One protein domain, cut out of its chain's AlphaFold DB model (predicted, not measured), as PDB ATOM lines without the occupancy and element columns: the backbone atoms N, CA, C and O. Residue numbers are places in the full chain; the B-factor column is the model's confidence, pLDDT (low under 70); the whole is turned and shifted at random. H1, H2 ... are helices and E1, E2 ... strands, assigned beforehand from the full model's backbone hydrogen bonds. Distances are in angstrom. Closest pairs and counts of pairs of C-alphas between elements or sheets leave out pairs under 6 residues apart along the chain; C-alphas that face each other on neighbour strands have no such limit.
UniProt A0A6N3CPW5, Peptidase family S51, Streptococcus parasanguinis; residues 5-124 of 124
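AT A GLANCE: This is residues 5 to 124 of the 124 residues of the protein "Peptidase family S51" of Streptococcus parasanguinis (UniProt A0A6N3CPW5). This is a compact body of four separate two-stranded pieces, E1 with E2, E3 with E4, E5 with E6 and E7 with E8, the first three gathered about the short helix H3 in the core. H1 and H2 link E1 to E2 on one side of the body, H4 links E5 to E6 toward the end away from H2, and the hairpin E7 and E8 forms one margin beside E2. The 120 printed residues hold four named helices and eight named strands, in the order E1 H1 H2 E2 H3 E3 E4 E5 H4 E6 E7 E8; E1 with E2 and E5 with E6 are parallel, the other two pairs antiparallel. The class is mixed, helices and strands; the radius of gyration of the C-alphas is 13.5 A and the spans are 40 by 30 by 26 A.

HOW THE PARTS SIT: E5, residues 77 to 80, and E6, residues 102 to 105, are parallel at 30 degrees, with N 103 and O 77 2.8 A apart. H4, residues 88 to 98, lies between them in the chain, a strand-helix-strand unit with a right-handed crossover; its closest C-alphas to E6 are those of Glu 95 and Ile 102, 6.4 A. E3, residues 51 to 54, comes to 6.2 A from E5 at the C-alphas of Tyr 53 and Leu 77. E3 forms an antiparallel hairpin with E4, residues 65 to 68; N 52 and O 67 are 2.8 A apart. H3, residues 43 to 46, comes to 6.0 A from E5 at the C-alphas of Leu 46 and Ile 78. H1, residues 12 to 19, touches H3, with the C-alphas of Thr 12 and Ala 43 4.9 A apart. E1, residues 5 to 7, and E2, residues 37 to 40, are parallel at 9 degrees, with N 7 and O 39 2.8 A apart; with H1 and H2, residues 22 to 33, they form a second right-handed unit. The closest C-alphas of H2 and E2 are those of Leu 32 and Val 38, 7.6 A. E7, residues 110 to 113, and E2 are near each other; E7 forms an antiparallel hairpin with E8, residues 119 to 123, where N 110 and O 123 are 2.8 A apart. H2 and H4 are apart. Every O i to N i+4 pair is within hydrogen-bond range in H1 and H2, 6 of 7 in H4, and H3 is too short for one.

IN THESE COORDINATES: E1 begins at C-alpha 5, (7.020, -48.441, -6.682). H2 measures 16.3 A, H4 15.5 A, E8 10.9 A, and H1 and E2 10.2 A each. H4 begins at C-alpha 88, (19.086, -34.341, -30.272), and E8 ends at C-alpha 123, (6.888, -48.851, -26.731).

THE WHOLE: The two C-alphas farthest apart, those of Lys 34 and Ala 89, are 40.3 A apart. The printed part has no cut and no long link. Mean pLDDT of the printed part is 96.2, and no printed residue is under 70.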
ATOM      1  N   ILE A   5       6.320 -49.672  -7.035       95.56
ATOM      2  CA  ILE A   5       7.020 -48.441  -6.682       95.56
ATOM      3  C   ILE A   5       6.976 -47.525  -7.895       95.56
ATOM      4  O   ILE A   5       7.455 -47.884  -8.967       95.56
ATOM      5  N   PHE A   6       6.417 -46.336  -7.703       96.69
ATOM      6  CA  PHE A   6       6.314 -45.313  -8.733       96.69
ATOM      7  C   PHE A   6       7.231 -44.145  -8.371       96.69
ATOM      8  O   PHE A   6       7.044 -43.502  -7.337       96.69
ATOM      9  N   LEU A   7       8.222 -43.869  -9.218       96.81
ATOM     10  CA  LEU A   7       9.024 -42.649  -9.170       96.81
ATOM     11  C   LEU A   7       8.448 -41.675 -10.193       96.81
ATOM     12  O   LEU A   7       8.615 -41.849 -11.399       96.81
ATOM     13  N   MET A   8       7.721 -40.677  -9.704       96.69
ATOM     14  CA  MET A   8       7.020 -39.712 -10.548       96.69
ATOM     15  C   MET A   8       7.975 -38.713 -11.217       96.69
ATOM     16  O   MET A   8       9.158 -38.631 -10.888       96.69
ATOM     17  N   GLY A   9       7.433 -37.922 -12.147       94.94
ATOM     18  CA  GLY A   9       8.122 -36.756 -12.693       94.94
ATOM     19  C   GLY A   9       8.240 -35.620 -11.675       94.94
ATOM     20  O   GLY A   9       7.544 -35.586 -10.656       94.94
ATOM     21  N   GLY A  10       9.118 -34.664 -11.956       94.31
ATOM     22  CA  GLY A  10       9.361 -33.532 -11.076       94.31
ATOM     23  C   GLY A  10      10.688 -32.860 -11.386       94.31
ATOM     24  O   GLY A  10      11.150 -32.880 -12.518       94.31
ATOM     25  N   ASN A  11      11.303 -32.267 -10.367       95.75
ATOM     26  CA  ASN A  11      12.611 -31.640 -10.508       95.75
ATOM     27  C   ASN A  11      13.724 -32.680 -10.309       95.75
ATOM     28  O   ASN A  11      13.924 -33.164  -9.187       95.75
ATOM     29  N   THR A  12      14.462 -32.982 -11.378       96.69
ATOM     30  CA  THR A  12      15.513 -34.007 -11.378       96.69
ATOM     31  C   THR A  12      16.629 -33.716 -10.382       96.69
ATOM     32  O   THR A  12      17.050 -34.622  -9.667       96.69
ATOM     33  N   GLU A  13      17.071 -32.465 -10.230       96.25
ATOM     34  CA  GLU A  13      18.140 -32.119  -9.276       96.25
ATOM     35  C   GLU A  13      17.736 -32.383  -7.817       96.25
ATOM     36  O   GLU A  13      18.504 -32.970  -7.051       96.25
ATOM     37  N   LYS A  14      16.502 -32.029  -7.434       96.38
ATOM     38  CA  LYS A  14      15.950 -32.342  -6.107       96.38
ATOM     39  C   LYS A  14      15.788 -33.842  -5.906       96.38
ATOM     40  O   LYS A  14      16.070 -34.339  -4.817       96.38
ATOM     41  N   TYR A  15      15.346 -34.561  -6.936       97.06
ATOM     42  CA  TYR A  15      15.191 -36.011  -6.882       97.06
ATOM     43  C   TYR A  15      16.540 -36.705  -6.683       97.06
ATOM     44  O   TYR A  15      16.667 -37.525  -5.777       97.06
ATOM     45  N   LEU A  16      17.559 -36.323  -7.457       97.19
ATOM     46  CA  LEU A  16      18.928 -36.808  -7.302       97.19
ATOM     47  C   LEU A  16      19.447 -36.563  -5.880       97.19
ATOM     48  O   LEU A  16      19.911 -37.495  -5.229       97.19
ATOM     49  N   ALA A  17      19.309 -35.337  -5.370       96.94
ATOM     50  CA  ALA A  17      19.787 -34.975  -4.036       96.94
ATOM     51  C   ALA A  17      19.055 -35.710  -2.898       96.94
ATOM     52  O   ALA A  17      19.645 -35.974  -1.852       96.94
ATOM     53  N   THR A  18      17.775 -36.034  -3.091       96.81
ATOM     54  CA  THR A  18      16.929 -36.628  -2.045       96.81
ATOM     55  C   THR A  18      16.986 -38.153  -2.062       96.81
ATOM     56  O   THR A  18      17.129 -38.782  -1.014       96.81
ATOM     57  N   TYR A  19      16.871 -38.759  -3.244       96.31
ATOM     58  CA  TYR A  19      16.609 -40.191  -3.391       96.31
ATOM     59  C   TYR A  19      17.815 -40.994  -3.866       96.31
ATOM     60  O   TYR A  19      17.859 -42.194  -3.605       96.31
ATOM     61  N   VAL A  20      18.820 -40.386  -4.502       97.19
ATOM     62  CA  VAL A  20      20.028 -41.125  -4.906       97.19
ATOM     63  C   VAL A  20      20.990 -41.225  -3.727       97.19
ATOM     64  O   VAL A  20      21.977 -40.503  -3.603       97.19
ATOM     65  N   ASN A  21      20.667 -42.145  -2.824       97.00
ATOM     66  CA  ASN A  21      21.473 -42.488  -1.664       97.00
ATOM     67  C   ASN A  21      21.422 -44.002  -1.400       97.00
ATOM     68  O   ASN A  21      20.536 -44.714  -1.880       97.00
ATOM     69  N   GLN A  22      22.374 -44.501  -0.608       95.69
ATOM     70  CA  GLN A  22      22.510 -45.938  -0.361       95.69
ATOM     71  C   GLN A  22      21.287 -46.544   0.344       95.69
ATOM     72  O   GLN A  22      20.929 -47.688   0.075       95.69
ATOM     73  N   GLN A  23      20.628 -45.795   1.233       97.38
ATOM     74  CA  GLN A  23      19.457 -46.288   1.960       97.38
ATOM     75  C   GLN A  23      18.290 -46.557   1.006       97.38
ATOM     76  O   GLN A  23      17.657 -47.612   1.093       97.38
ATOM     77  N   PHE A  24      18.018 -45.631   0.085       96.75
ATOM     78  CA  PHE A  24      16.945 -45.789  -0.887       96.75
ATOM     79  C   PHE A  24      17.279 -46.850  -1.938       96.75
ATOM     80  O   PHE A  24      16.425 -47.678  -2.246       96.75
ATOM     81  N   LYS A  25      18.534 -46.918  -2.399       96.19
ATOM     82  CA  LYS A  25      18.997 -48.007  -3.272       96.19
ATOM     83  C   LYS A  25      18.761 -49.384  -2.639       96.19
ATOM     84  O   LYS A  25      18.074 -50.216  -3.218       96.19
ATOM     85  N   ASN A  26      19.207 -49.573  -1.394       96.12
ATOM     86  CA  ASN A  26      18.992 -50.819  -0.651       96.12
ATOM     87  C   ASN A  26      17.501 -51.152  -0.481       96.12
ATOM     88  O   ASN A  26      17.118 -52.324  -0.461       96.12
ATOM     89  N   TYR A  27      16.656 -50.130  -0.314       96.00
ATOM     90  CA  TYR A  27      15.210 -50.312  -0.272       96.00
ATOM     91  C   TYR A  27      14.696 -50.857  -1.608       96.00
ATOM     92  O   TYR A  27      14.057 -51.905  -1.600       96.00
ATOM     93  N   ILE A  28      15.013 -50.208  -2.731       95.56
ATOM     94  CA  ILE A  28      14.589 -50.644  -4.068       95.56
ATOM     95  C   ILE A  28      15.059 -52.073  -4.362       95.56
ATOM     96  O   ILE A  28      14.229 -52.914  -4.706       95.56
ATOM     97  N   ASP A  29      16.335 -52.384  -4.126       94.31
ATOM     98  CA  ASP A  29      16.905 -53.717  -4.363       94.31
ATOM     99  C   ASP A  29      16.165 -54.799  -3.567       94.31
ATOM    100  O   ASP A  29      15.803 -55.860  -4.084       94.31
ATOM    101  N   ARG A  30      15.869 -54.524  -2.291       95.25
ATOM    102  CA  ARG A  30      15.101 -55.444  -1.445       95.25
ATOM    103  C   ARG A  30      13.688 -55.668  -1.977       95.25
ATOM    104  O   ARG A  30      13.189 -56.787  -1.883       95.25
ATOM    105  N   MET A  31      13.034 -54.628  -2.487       95.00
ATOM    106  CA  MET A  31      11.672 -54.728  -3.014       95.00
ATOM    107  C   MET A  31      11.651 -55.486  -4.347       95.00
ATOM    108  O   MET A  31      10.841 -56.396  -4.514       95.00
ATOM    109  N   LEU A  32      12.595 -55.209  -5.250       93.62
ATOM    110  CA  LEU A  32      12.770 -55.963  -6.497       93.62
ATOM    111  C   LEU A  32      13.021 -57.457  -6.228       93.62
ATOM    112  O   LEU A  32      12.403 -58.315  -6.860       93.62
ATOM    113  N   ASN A  33      13.844 -57.782  -5.224       92.94
ATOM    114  CA  ASN A  33      14.095 -59.166  -4.803       92.94
ATOM    115  C   ASN A  33      12.846 -59.875  -4.254       92.94
ATOM    116  O   ASN A  33      12.742 -61.096  -4.352       92.94
ATOM    117  N   LYS A  34      11.873 -59.125  -3.723       94.12
ATOM    118  CA  LYS A  34      10.555 -59.644  -3.318       94.12
ATOM    119  C   LYS A  34       9.560 -59.766  -4.476       94.12
ATOM    120  O   LYS A  34       8.447 -60.233  -4.261       94.12
ATOM    121  N   GLY A  35       9.949 -59.370  -5.689       93.44
ATOM    122  CA  GLY A  35       9.088 -59.386  -6.871       93.44
ATOM    123  C   GLY A  35       8.322 -58.086  -7.115       93.44
ATOM    124  O   GLY A  35       7.439 -58.075  -7.969       93.44
ATOM    125  N   ALA A  36       8.649 -57.000  -6.405       95.25
ATOM    126  CA  ALA A  36       8.052 -55.700  -6.683       95.25
ATOM    127  C   ALA A  36       8.428 -55.204  -8.087       95.25
ATOM    128  O   ALA A  36       9.484 -55.545  -8.623       95.25
ATOM    129  N   LYS A  37       7.578 -54.351  -8.660       95.31
ATOM    130  CA  LYS A  37       7.859 -53.642  -9.916       95.31
ATOM    131  C   LYS A  37       8.188 -52.185  -9.626       95.31
ATOM    132  O   LYS A  37       7.529 -51.560  -8.795       95.31
ATOM    133  N   VAL A  38       9.179 -51.643 -10.325       96.69
ATOM    134  CA  VAL A  38       9.570 -50.232 -10.231       96.69
ATOM    135  C   VAL A  38       9.277 -49.565 -11.566       96.69
ATOM    136  O   VAL A  38       9.658 -50.082 -12.611       96.69
ATOM    137  N   MET A  39       8.591 -48.431 -11.525       97.06
ATOM    138  CA  MET A  39       8.225 -47.635 -12.693       97.06
ATOM    139  C   MET A  39       8.692 -46.199 -12.475       97.06
ATOM    140  O   MET A  39       8.420 -45.612 -11.428       97.06
ATOM    141  N   GLY A  40       9.406 -45.645 -13.452       97.50
ATOM    142  CA  GLY A  40       9.907 -44.274 -13.422       97.50
ATOM    143  C   GLY A  40       9.280 -43.434 -14.529       97.50
ATOM    144  O   GLY A  40       9.149 -43.904 -15.655       97.50
ATOM    145  N   PHE A  41       8.915 -42.192 -14.216       97.62
ATOM    146  CA  PHE A  41       8.304 -41.240 -15.145       97.62
ATOM    147  C   PHE A  41       9.127 -39.957 -15.176       97.62
ATOM    148  O   PHE A  41       9.408 -39.398 -14.116       97.62
ATOM    149  N   SER A  42       9.478 -39.463 -16.369       96.44
ATOM    150  CA  SER A  42      10.275 -38.236 -16.533       96.44
ATOM    151  C   SER A  42      11.536 -38.286 -15.642       96.44
ATOM    152  O   SER A  42      12.294 -39.253 -15.740       96.44
ATOM    153  N   ALA A  43      11.726 -37.344 -14.713       97.25
ATOM    154  CA  ALA A  43      12.790 -37.371 -13.701       97.25
ATOM    155  C   ALA A  43      12.973 -38.752 -13.037       97.25
ATOM    156  O   ALA A  43      14.085 -39.267 -12.946       97.25
ATOM    157  N   GLY A  44      11.881 -39.396 -12.617       97.75
ATOM    158  CA  GLY A  44      11.925 -40.706 -11.976       97.75
ATOM    159  C   GLY A  44      12.485 -41.819 -12.865       97.75
ATOM    160  O   GLY A  44      13.102 -42.738 -12.336       97.75
ATOM    161  N   ALA A  45      12.321 -41.736 -14.190       97.81
ATOM    162  CA  ALA A  45      12.911 -42.689 -15.135       97.81
ATOM    163  C   ALA A  45      14.434 -42.533 -15.204       97.81
ATOM    164  O   ALA A  45      15.164 -43.523 -15.164       97.81
ATOM    165  N   LEU A  46      14.907 -41.282 -15.233       98.12
ATOM    166  CA  LEU A  46      16.330 -40.951 -15.276       98.12
ATOM    167  C   LEU A  46      17.081 -41.529 -14.067       98.12
ATOM    168  O   LEU A  46      18.162 -42.094 -14.220       98.12
ATOM    169  N   LEU A  47      16.492 -41.435 -12.871       97.44
ATOM    170  CA  LEU A  47      17.103 -41.885 -11.614       97.44
ATOM    171  C   LEU A  47      17.396 -43.390 -11.556       97.44
ATOM    172  O   LEU A  47      18.245 -43.796 -10.763       97.44
ATOM    173  N   LEU A  48      16.690 -44.217 -12.329       97.62
ATOM    174  CA  LEU A  48      16.822 -45.674 -12.255       97.62
ATOM    175  C   LEU A  48      18.169 -46.172 -12.798       97.62
ATOM    176  O   LEU A  48      18.647 -47.212 -12.348       97.62
ATOM    177  N   GLY A  49      18.804 -45.436 -13.711       97.81
ATOM    178  CA  GLY A  49      20.102 -45.807 -14.275       97.81
ATOM    179  C   GLY A  49      21.253 -45.703 -13.272       97.81
ATOM    180  O   GLY A  49      21.142 -45.075 -12.218       97.81
ATOM    181  N   GLU A  50      22.392 -46.318 -13.581       97.44
ATOM    182  CA  GLU A  50      23.637 -46.145 -12.816       97.44
ATOM    183  C   GLU A  50      24.185 -44.729 -12.988       97.44
ATOM    184  O   GLU A  50      24.646 -44.092 -12.035       97.44
ATOM    185  N   LYS A  51      24.085 -44.225 -14.216       97.75
ATOM    186  CA  LYS A  51      24.363 -42.844 -14.573       97.75
ATOM    187  C   LYS A  51      23.087 -42.175 -15.044       97.75
ATOM    188  O   LYS A  51      22.199 -42.806 -15.608       97.75
ATOM    189  N   VAL A  52      23.032 -40.876 -14.806       98.00
ATOM    190  CA  VAL A  52      21.890 -40.023 -15.097       98.00
ATOM    191  C   VAL A  52      22.356 -38.924 -16.027       98.00
ATOM    192  O   VAL A  52      23.232 -38.136 -15.662       98.00
ATOM    193  N   TYR A  53      21.765 -38.881 -17.214       98.19
ATOM    194  CA  TYR A  53      21.893 -37.756 -18.124       98.19
ATOM    195  C   TYR A  53      20.861 -36.712 -17.706       98.19
ATOM    196  O   TYR A  53      19.662 -36.940 -17.824       98.19
ATOM    197  N   VAL A  54      21.326 -35.597 -17.148       97.38
ATOM    198  CA  VAL A  54      20.473 -34.456 -16.814       97.38
ATOM    199  C   VAL A  54      20.561 -33.471 -17.969       97.38
ATOM    200  O   VAL A  54      21.617 -32.874 -18.219       97.38
ATOM    201  N   LEU A  55      19.447 -33.345 -18.683       93.88
ATOM    202  CA  LEU A  55      19.313 -32.513 -19.869       93.88
ATOM    203  C   LEU A  55      19.404 -31.029 -19.479       93.88
ATOM    204  O   LEU A  55      18.949 -30.669 -18.390       93.88
ATOM    205  N   PRO A  56      19.907 -30.138 -20.355       95.56
ATOM    206  CA  PRO A  56      19.905 -28.690 -20.117       95.56
ATOM    207  C   PRO A  56      18.533 -28.106 -19.744       95.56
ATOM    208  O   PRO A  56      18.451 -27.178 -18.943       95.56
ATOM    209  N   ASN A  57      17.445 -28.659 -20.281       94.44
ATOM    210  CA  ASN A  57      16.089 -28.204 -19.957       94.44
ATOM    211  C   ASN A  57      15.625 -28.624 -18.550       94.44
ATOM    212  O   ASN A  57      14.620 -28.116 -18.063       94.44
ATOM    213  N   ASP A  58      16.362 -29.518 -17.891       92.00
ATOM    214  CA  ASP A  58      15.978 -30.176 -16.638       92.00
ATOM    215  C   ASP A  58      16.899 -29.816 -15.459       92.00
ATOM    216  O   ASP A  58      16.950 -30.493 -14.430       92.00
ATOM    217  N   ASN A  59      17.685 -28.746 -15.607       93.56
ATOM    218  CA  ASN A  59      18.504 -28.202 -14.529       93.56
ATOM    219  C   ASN A  59      18.649 -26.684 -14.623       93.56
ATOM    220  O   ASN A  59      18.549 -26.104 -15.703       93.56
ATOM    221  N   SER A  60      18.927 -26.045 -13.483       93.12
ATOM    222  CA  SER A  60      19.011 -24.579 -13.384       93.12
ATOM    223  C   SER A  60      20.140 -23.945 -14.193       93.12
ATOM    224  O   SER A  60      20.073 -22.762 -14.511       93.12
ATOM    225  N   ASP A  61      21.188 -24.710 -14.497       95.19
ATOM    226  CA  ASP A  61      22.401 -24.182 -15.126       95.19
ATOM    227  C   ASP A  61      22.336 -24.258 -16.658       95.19
ATOM    228  O   ASP A  61      23.230 -23.762 -17.348       95.19
ATOM    229  N   HIS A  62      21.295 -24.901 -17.197       95.06
ATOM    230  CA  HIS A  62      21.125 -25.161 -18.624       95.06
ATOM    231  C   HIS A  62      22.348 -25.826 -19.271       95.06
ATOM    232  O   HIS A  62      22.730 -25.514 -20.399       95.06
ATOM    233  N   GLN A  63      22.970 -26.759 -18.545       96.12
ATOM    234  CA  GLN A  63      24.131 -27.523 -19.008       96.12
ATOM    235  C   GLN A  63      23.833 -29.018 -19.071       96.12
ATOM    236  O   GLN A  63      22.997 -29.533 -18.335       96.12
ATOM    237  N   ILE A  64      24.583 -29.734 -19.907       96.81
ATOM    238  CA  ILE A  64      24.645 -31.197 -19.853       96.81
ATOM    239  C   ILE A  64      25.334 -31.589 -18.545       96.81
ATOM    240  O   ILE A  64      26.478 -31.195 -18.306       96.81
ATOM    241  N   LYS A  65      24.667 -32.384 -17.702       97.19
ATOM    242  CA  LYS A  65      25.285 -32.956 -16.497       97.19
ATOM    243  C   LYS A  65      25.151 -34.473 -16.515       97.19
ATOM    244  O   LYS A  65      24.075 -35.001 -16.766       97.19
ATOM    245  N   ILE A  66      26.235 -35.165 -16.167       97.31
ATOM    246  CA  ILE A  66      26.220 -36.606 -15.903       97.31
ATOM    247  C   ILE A  66      26.357 -36.815 -14.397       97.31
ATOM    248  O   ILE A  66      27.307 -36.331 -13.774       97.31
ATOM    249  N   LYS A  67      25.385 -37.496 -13.793       97.38
ATOM    250  CA  LYS A  67      25.323 -37.762 -12.346       97.38
ATOM    251  C   LYS A  67      25.215 -39.261 -12.078       97.38
ATOM    252  O   LYS A  67      25.000 -40.042 -12.997       97.38
ATOM    253  N   ASN A  68      25.403 -39.665 -10.826       97.69
ATOM    254  CA  ASN A  68      25.107 -41.036 -10.403       97.69
ATOM    255  C   ASN A  68      23.598 -41.176 -10.162       97.69
ATOM    256  O   ASN A  68      22.969 -40.219  -9.711       97.69
ATOM    257  N   GLY A  69      23.051 -42.356 -10.444       97.81
ATOM    258  CA  GLY A  69      21.669 -42.736 -10.152       97.81
ATOM    259  C   GLY A  69      21.594 -43.946  -9.219       97.81
ATOM    260  O   GLY A  69      22.521 -44.223  -8.455       97.81
ATOM    261  N   LEU A  70      20.469 -44.659  -9.256       97.31
ATOM    262  CA  LEU A  70      20.192 -45.809  -8.391       97.31
ATOM    263  C   LEU A  70      20.864 -47.098  -8.883       97.31
ATOM    264  O   LEU A  70      21.220 -47.945  -8.063       97.31
ATOM    265  N   GLY A  71      21.129 -47.224 -10.184       96.56
ATOM    266  CA  GLY A  71      21.884 -48.346 -10.746       96.56
ATOM    267  C   GLY A  71      21.096 -49.639 -10.901       96.56
ATOM    268  O   GLY A  71      21.638 -50.699 -10.615       96.56
ATOM    269  N   LEU A  72      19.841 -49.552 -11.348       96.50
ATOM    270  CA  LEU A  72      19.046 -50.715 -11.762       96.50
ATOM    271  C   LEU A  72      19.447 -51.217 -13.161       96.50
ATOM    272  O   LEU A  72      19.208 -52.373 -13.488       96.50
ATOM    273  N   PHE A  73      20.053 -50.356 -13.978       97.25
ATOM    274  CA  PHE A  73      20.661 -50.686 -15.268       97.25
ATOM    275  C   PHE A  73      21.886 -49.793 -15.496       97.25
ATOM    276  O   PHE A  73      21.974 -48.706 -14.920       97.25
ATOM    277  N   SER A  74      22.834 -50.230 -16.326       96.88
ATOM    278  CA  SER A  74      24.119 -49.529 -16.524       96.88
ATOM    279  C   SER A  74      24.560 -49.405 -17.979       96.88
ATOM    280  O   SER A  74      25.443 -48.614 -18.300       96.88
ATOM    281  N   GLN A  75      23.934 -50.156 -18.878       96.88
ATOM    282  CA  GLN A  75      24.338 -50.260 -20.274       96.88
ATOM    283  C   GLN A  75      23.822 -49.122 -21.166       96.88
ATOM    284  O   GLN A  75      24.208 -49.047 -22.330       96.88
ATOM    285  N   PHE A  76      22.959 -48.243 -20.649       98.00
ATOM    286  CA  PHE A  76      22.480 -47.048 -21.344       98.00
ATOM    287  C   PHE A  76      22.091 -45.935 -20.358       98.00
ATOM    288  O   PHE A  76      21.907 -46.184 -19.166       98.00
ATOM    289  N   LEU A  77      21.942 -44.711 -20.866       98.38
ATOM    290  CA  LEU A  77      21.264 -43.586 -20.202       98.38
ATOM    291  C   LEU A  77      19.971 -43.264 -20.961       98.38
ATOM    292  O   LEU A  77      19.757 -43.749 -22.069       98.38
ATOM    293  N   ILE A  78      19.104 -42.439 -20.381       98.19
ATOM    294  CA  ILE A  78      17.824 -42.044 -20.983       98.19
ATOM    295  C   ILE A  78      17.845 -40.536 -21.256       98.19
ATOM    296  O   ILE A  78      18.300 -39.770 -20.409       98.19
ATOM    297  N   SER A  79      17.337 -40.114 -22.415       97.88
ATOM    298  CA  SER A  79      16.954 -38.725 -22.700       97.88
ATOM    299  C   SER A  79      15.427 -38.651 -22.735       97.88
ATOM    300  O   SER A  79      14.800 -39.188 -23.646       97.88
ATOM    301  N   VAL A  80      14.822 -38.077 -21.691       97.50
ATOM    302  CA  VAL A  80      13.360 -37.943 -21.564       97.50
ATOM    303  C   VAL A  80      12.846 -36.738 -22.341       97.50
ATOM    304  O   VAL A  80      13.576 -35.768 -22.530       97.50
ATOM    305  N   HIS A  81      11.572 -36.780 -22.735       97.31
ATOM    306  CA  HIS A  81      10.918 -35.716 -23.501       97.31
ATOM    307  C   HIS A  81      11.674 -35.375 -24.796       97.31
ATOM    308  O   HIS A  81      11.676 -34.225 -25.224       97.31
ATOM    309  N   TYR A  82      12.347 -36.363 -25.395       97.56
ATOM    310  CA  TYR A  82      13.412 -36.142 -26.376       97.56
ATOM    311  C   TYR A  82      13.007 -35.215 -27.532       97.56
ATOM    312  O   TYR A  82      13.666 -34.194 -27.759       97.56
ATOM    313  N   ASP A  83      11.906 -35.525 -28.222       97.25
ATOM    314  CA  ASP A  83      11.404 -34.689 -29.316       97.25
ATOM    315  C   ASP A  83      10.807 -33.373 -28.794       97.25
ATOM    316  O   ASP A  83      11.125 -32.299 -29.310       97.25
ATOM    317  N   SER A  84      10.000 -33.432 -27.728       97.38
ATOM    318  CA  SER A  84       9.346 -32.263 -27.118       97.38
ATOM    319  C   SER A  84      10.342 -31.205 -26.632       97.38
ATOM    320  O   SER A  84      10.038 -30.012 -26.621       97.38
ATOM    321  N   TRP A  85      11.541 -31.621 -26.228       97.19
ATOM    322  CA  TRP A  85      12.619 -30.755 -25.748       97.19
ATOM    323  C   TRP A  85      13.712 -30.511 -26.789       97.19
ATOM    324  O   TRP A  85      14.656 -29.772 -26.500       97.19
ATOM    325  N   ASN A  86      13.569 -31.066 -27.998       97.25
ATOM    326  CA  ASN A  86      14.535 -30.964 -29.090       97.25
ATOM    327  C   ASN A  86      15.964 -31.337 -28.648       97.25
ATOM    328  O   ASN A  86      16.938 -30.624 -28.910       97.25
ATOM    329  N   ASP A  87      16.094 -32.457 -27.936       97.56
ATOM    330  CA  ASP A  87      17.316 -32.782 -27.198       97.56
ATOM    331  C   ASP A  87      18.412 -33.448 -28.050       97.56
ATOM    332  O   ASP A  87      19.510 -33.716 -27.566       97.56
ATOM    333  N   LYS A  88      18.164 -33.659 -29.349       97.56
ATOM    334  CA  LYS A  88      19.086 -34.341 -30.272       97.56
ATOM    335  C   LYS A  88      20.535 -33.861 -30.151       97.56
ATOM    336  O   LYS A  88      21.439 -34.665 -29.957       97.56
ATOM    337  N   ALA A  89      20.763 -32.552 -30.264       97.06
ATOM    338  CA  ALA A  89      22.117 -32.001 -30.264       97.06
ATOM    339  C   ALA A  89      22.820 -32.150 -28.903       97.06
ATOM    340  O   ALA A  89      24.036 -32.327 -28.855       97.06
ATOM    341  N   ASN A  90      22.077 -32.081 -27.796       97.81
ATOM    342  CA  ASN A  90      22.660 -32.264 -26.468       97.81
ATOM    343  C   ASN A  90      22.942 -33.737 -26.190       97.81
ATOM    344  O   ASN A  90      23.987 -34.047 -25.626       97.81
ATOM    345  N   LYS A  91      22.035 -34.627 -26.603       97.19
ATOM    346  CA  LYS A  91      22.189 -36.077 -26.516       97.19
ATOM    347  C   LYS A  91      23.423 -36.541 -27.291       97.19
ATOM    348  O   LYS A  91      24.257 -37.226 -26.709       97.19
ATOM    349  N   ASP A  92      23.595 -36.090 -28.535       96.38
ATOM    350  CA  ASP A  92      24.774 -36.413 -29.356       96.38
ATOM    351  C   ASP A  92      26.077 -35.968 -28.649       96.38
ATOM    352  O   ASP A  92      27.012 -36.751 -28.499       96.38
ATOM    353  N   ARG A  93      26.110 -34.742 -28.100       96.06
ATOM    354  CA  ARG A  93      27.253 -34.241 -27.307       96.06
ATOM    355  C   ARG A  93      27.474 -35.019 -26.011       96.06
ATOM    356  O   ARG A  93      28.605 -35.141 -25.556       96.06
ATOM    357  N   ALA A  94      26.410 -35.484 -25.367       96.38
ATOM    358  CA  ALA A  94      26.505 -36.239 -24.125       96.38
ATOM    359  C   ALA A  94      27.019 -37.665 -24.368       96.38
ATOM    360  O   ALA A  94      27.802 -38.157 -23.558       96.38
ATOM    361  N   GLU A  95      26.653 -38.306 -25.483       96.00
ATOM    362  CA  GLU A  95      27.178 -39.621 -25.882       96.00
ATOM    363  C   GLU A  95      28.703 -39.607 -26.062       96.00
ATOM    364  O   GLU A  95      29.373 -40.543 -25.620       96.00
ATOM    365  N   GLU A  96      29.264 -38.512 -26.590       93.69
ATOM    366  CA  GLU A  96      30.719 -38.303 -26.674       93.69
ATOM    367  C   GLU A  96      31.405 -38.285 -25.292       93.69
ATOM    368  O   GLU A  96      32.582 -38.630 -25.183       93.69
ATOM    369  N   LEU A  97      30.687 -37.908 -24.224       92.69
ATOM    370  CA  LEU A  97      31.231 -37.809 -22.862       92.69
ATOM    371  C   LEU A  97      31.190 -39.130 -22.089       92.69
ATOM    372  O   LEU A  97      32.033 -39.348 -21.218       92.69
ATOM    373  N   VAL A  98      30.185 -39.975 -22.337       92.19
ATOM    374  CA  VAL A  98      29.918 -41.166 -21.507       92.19
ATOM    375  C   VAL A  98      30.287 -42.485 -22.177       92.19
ATOM    376  O   VAL A  98      30.432 -43.482 -21.475       92.19
ATOM    377  N   ASN A  99      30.475 -42.500 -23.502       89.81
ATOM    378  CA  ASN A  99      30.827 -43.694 -24.281       89.81
ATOM    379  C   ASN A  99      29.890 -44.902 -24.041       89.81
ATOM    380  O   ASN A  99      30.304 -46.059 -24.113       89.81
ATOM    381  N   ILE A 100      28.625 -44.616 -23.735       93.88
ATOM    382  CA  ILE A 100      27.507 -45.558 -23.614       93.88
ATOM    383  C   ILE A 100      26.268 -44.909 -24.244       93.88
ATOM    384  O   ILE A 100      26.156 -43.680 -24.222       93.88
ATOM    385  N   PRO A 101      25.354 -45.693 -24.839       96.75
ATOM    386  CA  PRO A 101      24.231 -45.142 -25.588       96.75
ATOM    387  C   PRO A 101      23.280 -44.347 -24.689       96.75
ATOM    388  O   PRO A 101      22.976 -44.756 -23.565       96.75
ATOM    389  N   ILE A 102      22.759 -43.237 -25.213       98.19
ATOM    390  CA  ILE A 102      21.646 -42.505 -24.607       98.19
ATOM    391  C   ILE A 102      20.397 -42.816 -25.429       98.19
ATOM    392  O   ILE A 102      20.324 -42.501 -26.614       98.19
ATOM    393  N   ILE A 103      19.402 -43.442 -24.809       98.00
ATOM    394  CA  ILE A 103      18.166 -43.851 -25.474       98.00
ATOM    395  C   ILE A 103      17.151 -42.704 -25.414       98.00
ATOM    396  O   ILE A 103      16.783 -42.281 -24.314       98.00
ATOM    397  N   PRO A 104      16.674 -42.214 -26.571       97.38
ATOM    398  CA  PRO A 104      15.560 -41.277 -26.635       97.38
ATOM    399  C   PRO A 104      14.264 -41.888 -26.098       97.38
ATOM    400  O   PRO A 104      13.881 -42.992 -26.499       97.38
ATOM    401  N   LEU A 105      13.572 -41.148 -25.233       97.50
ATOM    402  CA  LEU A 105      12.251 -41.480 -24.710       97.50
ATOM    403  C   LEU A 105      11.321 -40.266 -24.868       97.50
ATOM    404  O   LEU A 105      11.559 -39.206 -24.287       97.50
ATOM    405  N   ASN A 106      10.273 -40.425 -25.670       97.56
ATOM    406  CA  ASN A 106       9.250 -39.421 -25.944       97.56
ATOM    407  C   ASN A 106       8.108 -39.493 -24.912       97.56
ATOM    408  O   ASN A 106       7.995 -40.450 -24.152       97.56
ATOM    409  N   ASP A 107       7.237 -38.481 -24.888       95.75
ATOM    410  CA  ASP A 107       6.212 -38.287 -23.841       95.75
ATOM    411  C   ASP A 107       5.217 -39.452 -23.687       95.75
ATOM    412  O   ASP A 107       4.623 -39.632 -22.622       95.75
ATOM    413  N   HIS A 108       5.038 -40.246 -24.742       94.88
ATOM    414  CA  HIS A 108       4.120 -41.386 -24.791       94.88
ATOM    415  C   HIS A 108       4.833 -42.730 -24.966       94.88
ATOM    416  O   HIS A 108       4.173 -43.741 -25.201       94.88
ATOM    417  N   SER A 109       6.157 -42.749 -24.802       96.44
ATOM    418  CA  SER A 109       6.979 -43.933 -25.009       96.44
ATOM    419  C   SER A 109       7.468 -44.527 -23.679       96.44
ATOM    420  O   SER A 109       7.463 -43.880 -22.627       96.44
ATOM    421  N   CYS A 110       7.851 -45.803 -23.693       97.06
ATOM    422  CA  CYS A 110       8.271 -46.542 -22.502       97.06
ATOM    423  C   CYS A 110       9.353 -47.575 -22.837       97.06
ATOM    424  O   CYS A 110       9.341 -48.183 -23.908       97.06
ATOM    425  N   LEU A 111      10.264 -47.809 -21.890       98.00
ATOM    426  CA  LEU A 111      11.187 -48.942 -21.909       98.00
ATOM    427  C   LEU A 111      10.774 -49.946 -20.838       98.00
ATOM    428  O   LEU A 111      10.668 -49.602 -19.659       98.00
ATOM    429  N   VAL A 112      10.605 -51.200 -21.244       98.12
ATOM    430  CA  VAL A 112      10.401 -52.321 -20.328       98.12
ATOM    431  C   VAL A 112      11.713 -53.084 -20.211       98.12
ATOM    432  O   VAL A 112      12.343 -53.429 -21.214       98.12
ATOM    433  N   LEU A 113      12.123 -53.339 -18.969       97.56
ATOM    434  CA  LEU A 113      13.405 -53.949 -18.632       97.56
ATOM    435  C   LEU A 113      13.192 -55.282 -17.909       97.56
ATOM    436  O   LEU A 113      12.244 -55.432 -17.132       97.56
ATOM    437  N   ASP A 114      14.089 -56.240 -18.133       95.44
ATOM    438  CA  ASP A 114      14.192 -57.435 -17.296       95.44
ATOM    439  C   ASP A 114      14.903 -57.136 -15.958       95.44
ATOM    440  O   ASP A 114      15.360 -56.024 -15.687       95.44
ATOM    441  N   LYS A 115      15.010 -58.152 -15.092       90.50
ATOM    442  CA  LYS A 115      15.664 -58.018 -13.777       90.50
ATOM    443  C   LYS A 115      17.170 -57.744 -13.845       90.50
ATOM    444  O   LYS A 115      17.736 -57.309 -12.849       90.50
ATOM    445  N   SER A 116      17.805 -58.032 -14.975       91.81
ATOM    446  CA  SER A 116      19.221 -57.755 -15.224       91.81
ATOM    447  C   SER A 116      19.427 -56.362 -15.826       91.81
ATOM    448  O   SER A 116      20.553 -55.993 -16.150       91.81
ATOM    449  N   GLY A 117      18.343 -55.597 -15.989       94.69
ATOM    450  CA  GLY A 117      18.348 -54.271 -16.574       94.69
ATOM    451  C   GLY A 117      18.303 -54.276 -18.098       94.69
ATOM    452  O   GLY A 117      18.349 -53.193 -18.664       94.69
ATOM    453  N   ASN A 118      18.201 -55.419 -18.788       96.50
ATOM    454  CA  ASN A 118      18.180 -55.459 -20.255       96.50
ATOM    455  C   ASN A 118      16.825 -55.014 -20.807       96.50
ATOM    456  O   ASN A 118      15.786 -55.360 -20.253       96.50
ATOM    457  N   ILE A 119      16.831 -54.310 -21.939       97.62
ATOM    458  CA  ILE A 119      15.602 -53.898 -22.629       97.62
ATOM    459  C   ILE A 119      14.951 -55.128 -23.250       97.62
ATOM    460  O   ILE A 119      15.570 -55.810 -24.065       97.62
ATOM    461  N   ILE A 120      13.698 -55.378 -22.883       98.00
ATOM    462  CA  ILE A 120      12.874 -56.442 -23.468       98.00
ATOM    463  C   ILE A 120      11.806 -55.891 -24.412       98.00
ATOM    464  O   ILE A 120      11.374 -56.594 -25.320       98.00
ATOM    465  N   GLU A 121      11.402 -54.635 -24.222       97.75
ATOM    466  CA  GLU A 121      10.407 -53.973 -25.058       97.75
ATOM    467  C   GLU A 121      10.638 -52.459 -25.054       97.75
ATOM    468  O   GLU A 121      10.972 -51.866 -24.022       97.75
ATOM    469  N   LYS A 122      10.447 -51.837 -26.219       95.69
ATOM    470  CA  LYS A 122      10.361 -50.389 -26.387       95.69
ATOM    471  C   LYS A 122       9.008 -50.086 -27.016       95.69
ATOM    472  O   LYS A 122       8.721 -50.570 -28.107       95.69
ATOM    473  N   ILE A 123       8.199 -49.327 -26.296       95.94
ATOM    474  CA  ILE A 123       6.888 -48.851 -26.731       95.94
ATOM    475  C   ILE A 123       7.102 -47.413 -27.183       95.94
ATOM    476  O   ILE A 123       7.645 -46.643 -26.395       95.94
ATOM    477  N   ASP A 124       6.724 -47.082 -28.415       89.62
ATOM    478  CA  ASP A 124       6.876 -45.755 -29.030       89.62
ATOM    479  C   ASP A 124       5.551 -44.993 -29.125       89.62
ATOM    480  O   ASP A 124       4.514 -45.646 -29.394       89.62
TER     481      ASP A 124